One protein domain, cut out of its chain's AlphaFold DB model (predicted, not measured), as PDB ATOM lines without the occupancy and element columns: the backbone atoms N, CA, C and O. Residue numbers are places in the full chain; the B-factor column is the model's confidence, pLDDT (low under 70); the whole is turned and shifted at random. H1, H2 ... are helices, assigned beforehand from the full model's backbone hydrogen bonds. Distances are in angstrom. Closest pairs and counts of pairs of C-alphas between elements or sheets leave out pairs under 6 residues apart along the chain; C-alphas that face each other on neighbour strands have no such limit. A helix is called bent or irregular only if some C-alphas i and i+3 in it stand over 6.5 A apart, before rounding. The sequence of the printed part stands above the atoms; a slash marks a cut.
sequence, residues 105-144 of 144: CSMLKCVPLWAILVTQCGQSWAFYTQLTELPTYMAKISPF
ATOM      1  N   CYS A 105     103.302 109.096 108.801       70.44
ATOM      2  CA  CYS A 105     104.269 108.294 108.050       70.44
ATOM      3  C   CYS A 105     105.356 109.136 107.367       70.44
ATOM      4  O   CYS A 105     106.492 108.676 107.256       70.44
ATOM      5  N   SER A 106     105.037 110.350 106.916       71.44
ATOM      6  CA  SER A 106     106.022 111.254 106.314       71.44
ATOM      7  C   SER A 106     106.906 111.884 107.386       71.44
ATOM      8  O   SER A 106     108.120 111.906 107.213       71.44
ATOM      9  N   MET A 107     106.336 112.285 108.530       73.69
ATOM     10  CA  MET A 107     107.111 112.803 109.667       73.69
ATOM     11  C   MET A 107     108.090 111.756 110.214       73.69
ATOM     12  O   MET A 107     109.253 112.070 110.454       73.69
ATOM     13  N   LEU A 108     107.665 110.492 110.332       74.50
ATOM     14  CA  LEU A 108     108.527 109.388 110.773       74.50
ATOM     15  C   LEU A 108     109.634 109.035 109.767       74.50
ATOM     16  O   LEU A 108     110.619 108.413 110.150       74.50
ATOM     17  N   LYS A 109     109.515 109.425 108.492       76.94
ATOM     18  CA  LYS A 109     110.566 109.232 107.477       76.94
ATOM     19  C   LYS A 109     111.531 110.416 107.367       76.94
ATOM     20  O   LYS A 109     112.522 110.326 106.645       76.94
ATOM     21  N   CYS A 110     111.281 111.517 108.072       83.38
ATOM     22  CA  CYS A 110     112.144 112.692 108.037       83.38
ATOM     23  C   CYS A 110     113.454 112.447 108.805       83.38
ATOM     24  O   CYS A 110     113.450 112.222 110.014       83.38
ATOM     25  N   VAL A 111     114.592 112.590 108.119       81.56
ATOM     26  CA  VAL A 111     115.941 112.540 108.718       81.56
ATOM     27  C   VAL A 111     116.116 113.511 109.901       81.56
ATOM     28  O   VAL A 111     116.671 113.096 110.919       81.56
ATOM     29  N   PRO A 112     115.606 114.763 109.852       82.81
ATOM     30  CA  PRO A 112     115.706 115.684 110.985       82.81
ATOM     31  C   PRO A 112     115.035 115.172 112.266       82.81
ATOM     32  O   PRO A 112     115.538 115.425 113.356       82.81
ATOM     33  N   LEU A 113     113.928 114.427 112.150       83.44
ATOM     34  CA  LEU A 113     113.221 113.884 113.312       83.44
ATOM     35  C   LEU A 113     114.067 112.819 114.014       83.44
ATOM     36  O   LEU A 113     114.209 112.859 115.233       83.44
ATOM     37  N   TRP A 114     114.686 111.919 113.248       87.44
ATOM     38  CA  TRP A 114     115.600 110.914 113.792       87.44
ATOM     39  C   TRP A 114     116.866 111.529 114.384       87.44
ATOM     40  O   TRP A 114     117.310 111.080 115.437       87.44
ATOM     41  N   ALA A 115     117.417 112.577 113.764       86.19
ATOM     42  CA  ALA A 115     118.558 113.301 114.319       86.19
ATOM     43  C   ALA A 115     118.221 113.889 115.700       86.19
ATOM     44  O   ALA A 115     118.934 113.625 116.664       86.19
ATOM     45  N   ILE A 116     117.091 114.597 115.822       87.62
ATOM     46  CA  ILE A 116     116.632 115.162 117.100       87.62
ATOM     47  C   ILE A 116     116.351 114.054 118.123       87.62
ATOM     48  O   ILE A 116     116.752 114.183 119.277       87.62
ATOM     49  N   LEU A 117     115.709 112.953 117.711       88.19
ATOM     50  CA  LEU A 117     115.412 111.816 118.586       88.19
ATOM     51  C   LEU A 117     116.696 111.219 119.172       88.19
ATOM     52  O   LEU A 117     116.807 111.071 120.386       88.19
ATOM     53  N   VAL A 118     117.683 110.915 118.325       90.81
ATOM     54  CA  VAL A 118     118.961 110.336 118.756       90.81
ATOM     55  C   VAL A 118     119.721 111.308 119.655       90.81
ATOM     56  O   VAL A 118     120.231 110.890 120.693       90.81
ATOM     57  N   THR A 119     119.754 112.601 119.322       89.19
ATOM     58  CA  THR A 119     120.376 113.619 120.180       89.19
ATOM     59  C   THR A 119     119.687 113.705 121.544       89.19
ATOM     60  O   THR A 119     120.375 113.710 122.563       89.19
ATOM     61  N   GLN A 120     118.352 113.695 121.598       87.69
ATOM     62  CA  GLN A 120     117.599 113.748 122.854       87.69
ATOM     63  C   GLN A 120     117.773 112.472 123.691       87.69
ATOM     64  O   GLN A 120     117.915 112.546 124.915       87.69
ATOM     65  N   CYS A 121     117.799 111.301 123.048       89.50
ATOM     66  CA  CYS A 121     118.106 110.027 123.695       89.50
ATOM     67  C   CYS A 121     119.524 110.035 124.274       89.50
ATOM     68  O   CYS A 121     119.706 109.667 125.431       89.50
ATOM     69  N   GLY A 122     120.509 110.511 123.508       90.19
ATOM     70  CA  GLY A 122     121.894 110.643 123.955       90.19
ATOM     71  C   GLY A 122     122.038 111.612 125.127       90.19
ATOM     72  O   GLY A 122     122.688 111.280 126.115       90.19
ATOM     73  N   GLN A 123     121.370 112.768 125.070       88.75
ATOM     74  CA  GLN A 123     121.337 113.723 126.178       88.75
ATOM     75  C   GLN A 123     120.718 113.100 127.435       88.75
ATOM     76  O   GLN A 123     121.274 113.227 128.524       88.75
ATOM     77  N   SER A 124     119.582 112.413 127.292       85.81
ATOM     78  CA  SER A 124     118.895 111.769 128.417       85.81
ATOM     79  C   SER A 124     119.770 110.683 129.038       85.81
ATOM     80  O   SER A 124     119.943 110.660 130.253       85.81
ATOM     81  N   TRP A 125     120.384 109.833 128.210       88.25
ATOM     82  CA  TRP A 125     121.327 108.813 128.664       88.25
ATOM     83  C   TRP A 125     122.496 109.436 129.425       88.25
ATOM     84  O   TRP A 125     122.762 109.041 130.555       88.25
ATOM     85  N   ALA A 126     123.173 110.425 128.835       87.69
ATOM     86  CA  ALA A 126     124.323 111.082 129.451       87.69
ATOM     87  C   ALA A 126     123.963 111.713 130.804       87.69
ATOM     88  O   ALA A 126     124.716 111.575 131.767       87.69
ATOM     89  N   PHE A 127     122.790 112.343 130.895       83.88
ATOM     90  CA  PHE A 127     122.283 112.917 132.136       83.88
ATOM     91  C   PHE A 127     122.013 111.849 133.207       83.88
ATOM     92  O   PHE A 127     122.441 112.008 134.349       83.88
ATOM     93  N   TYR A 128     121.373 110.732 132.844       83.38
ATOM     94  CA  TYR A 128     121.162 109.613 133.768       83.38
ATOM     95  C   TYR A 128     122.479 108.985 134.222       83.38
ATOM     96  O   TYR A 128     122.650 108.757 135.414       83.38
ATOM     97  N   THR A 129     123.425 108.765 133.305       85.12
ATOM     98  CA  THR A 129     124.755 108.244 133.643       85.12
ATOM     99  C   THR A 129     125.488 109.179 134.598       85.12
ATOM    100  O   THR A 129     126.048 108.715 135.584       85.12
ATOM    101  N   GLN A 130     125.455 110.494 134.363       80.38
ATOM    102  CA  GLN A 130     126.025 111.455 135.305       80.38
ATOM    103  C   GLN A 130     125.359 111.340 136.676       80.38
ATOM    104  O   GLN A 130     126.068 111.213 137.664       80.38
ATOM    105  N   LEU A 131     124.028 111.311 136.748       79.06
ATOM    106  CA  LEU A 131     123.295 111.194 138.012       79.06
ATOM    107  C   LEU A 131     123.595 109.908 138.794       79.06
ATOM    108  O   LEU A 131     123.638 109.960 140.020       79.06
ATOM    109  N   THR A 132     123.791 108.766 138.127       80.50
ATOM    110  CA  THR A 132     124.045 107.475 138.793       80.50
ATOM    111  C   THR A 132     125.515 107.264 139.143       80.50
ATOM    112  O   THR A 132     125.835 106.721 140.201       80.50
ATOM    113  N   GLU A 133     126.425 107.704 138.274       76.12
ATOM    114  CA  GLU A 133     127.862 107.490 138.449       76.12
ATOM    115  C   GLU A 133     128.521 108.588 139.295       76.12
ATOM    116  O   GLU A 133     129.484 108.288 139.991       76.12
ATOM    117  N   LEU A 134     128.005 109.829 139.334       74.19
ATOM    118  CA  LEU A 134     128.516 110.889 140.227       74.19
ATOM    119  C   LEU A 134     128.551 110.489 141.711       74.19
ATOM    120  O   LEU A 134     129.615 110.617 142.322       74.19
ATOM    121  N   PRO A 135     127.445 110.017 142.325       69.81
ATOM    122  CA  PRO A 135     127.451 109.642 143.737       69.81
ATOM    123  C   PRO A 135     128.330 108.413 143.996       69.81
ATOM    124  O   PRO A 135     129.038 108.368 145.000       69.81
ATOM    125  N   THR A 136     128.356 107.452 143.068       67.50
ATOM    126  CA  THR A 136     129.184 106.240 143.170       67.50
ATOM    127  C   THR A 136     130.677 106.561 143.046       67.50
ATOM    128  O   THR A 136     131.495 106.017 143.785       67.50
ATOM    129  N   TYR A 137     131.046 107.485 142.155       70.69
ATOM    130  CA  TYR A 137     132.413 107.962 141.967       70.69
ATOM    131  C   TYR A 137     132.906 108.762 143.179       70.69
ATOM    132  O   TYR A 137     133.991 108.481 143.687       70.69
ATOM    133  N   MET A 138     132.094 109.696 143.698       69.50
ATOM    134  CA  MET A 138     132.429 110.449 144.914       69.50
ATOM    135  C   MET A 138     132.593 109.526 146.128       69.50
ATOM    136  O   MET A 138     133.618 109.592 146.800       69.50
ATOM    137  N   ALA A 139     131.665 108.589 146.350       66.88
ATOM    138  CA  ALA A 139     131.750 107.639 147.462       66.88
ATOM    139  C   ALA A 139     132.974 106.703 147.386       66.88
ATOM    140  O   ALA A 139     133.458 106.231 148.411       66.88
ATOM    141  N   LYS A 140     133.477 106.409 146.180       65.00
ATOM    142  CA  LYS A 140     134.582 105.460 145.971       65.00
ATOM    143  C   LYS A 140     135.968 106.114 145.996       65.00
ATOM    144  O   LYS A 140     136.948 105.411 146.229       65.00
ATOM    145  N   ILE A 141     136.067 107.419 145.733       67.81
ATOM    146  CA  ILE A 141     137.350 108.129 145.562       67.81
ATOM    147  C   ILE A 141     137.621 109.154 146.675       67.81
ATOM    148  O   ILE A 141     138.791 109.391 146.972       67.81
ATOM    149  N   SER A 142     136.602 109.708 147.346       46.91
ATOM    150  CA  SER A 142     136.796 110.522 148.557       46.91
ATOM    151  C   SER A 142     136.296 109.782 149.806       46.91
ATOM    152  O   SER A 142     135.106 109.848 150.111       46.91
ATOM    153  N   PRO A 143     137.170 109.077 150.549       52.09
ATOM    154  CA  PRO A 143     136.832 108.545 151.860       52.09
ATOM    155  C   PRO A 143     136.953 109.672 152.895       52.09
ATOM    156  O   PRO A 143     137.978 109.794 153.563       52.09
ATOM    157  N   PHE A 144     135.938 110.527 152.995       46.81
ATOM    158  CA  PHE A 144     135.735 111.413 154.141       46.81
ATOM    159  C   PHE A 144     134.271 111.374 154.558       46.81
ATOM    160  O   PHE A 144     133.409 111.478 153.657       46.81
TER     161      PHE A 144
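Overview. This is residues 105 to 144 of the 144 residues of the protein "MFS domain-containing protein" of Callosobruchus maculatus (UniProt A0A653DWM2). One long helix, H2, makes most of the length of this rod, and a short helical turn, H1, sits at its first end, joined to it at a corner by a single residue. H2 runs nearly straight until a kink of 32 degrees near residue 135, and residues 142 to 144 trail on from its last end. The printed part has 40 residues with two named helices, H1 then H2, and no named strand; the class is all helix. The whole is extended, with a radius of gyration of the C-alphas of 17.0 A, and the C-alphas span 56 by 11 by 7 A.

Along the chain. Find C-alpha 105 at (104.269, 108.294, 108.050), where H1 begins; it holds residues 105 to 109. Pass Cys 110 and look for C-alpha 111 at (115.941, 112.540, 108.718), where H2 begins. From there H2, residues 111 to 141, runs 42.8 A from first to last C-alpha and ends at C-alpha 141 at (137.350, 108.129, 145.562). H2 is neither bent nor irregular, but only just: C-alphas 132 and 135 are 6.4 A apart.

Arrangement. Look first at the tight link of one residue between H1 and H2. The two helices are close but not clearly touching, with 2 pairs of C-alphas within 8 A; the closest C-alphas are those of Met 107 and Leu 113, 7.2 A apart. Their centres are 26.5 A apart. In the backbone of H1 its one O i to N i+4 pair is within hydrogen-bond range; in H2, 25 of 27 are.

Size, cuts and confidence. Residues 105 to 144 stand free, of which 105 to 109 belong to H1 and 111 to 141 to H2. The two C-alphas farthest apart, those of Ser 106 and Phe 144, are 56.3 A apart. The printed part has no cut, and it ends at Phe 144, the chain's last residue. In the B-factor column you will find a mean pLDDT of the printed part of 77.8, with residues 135 to 136 and 138 to 144 under 70.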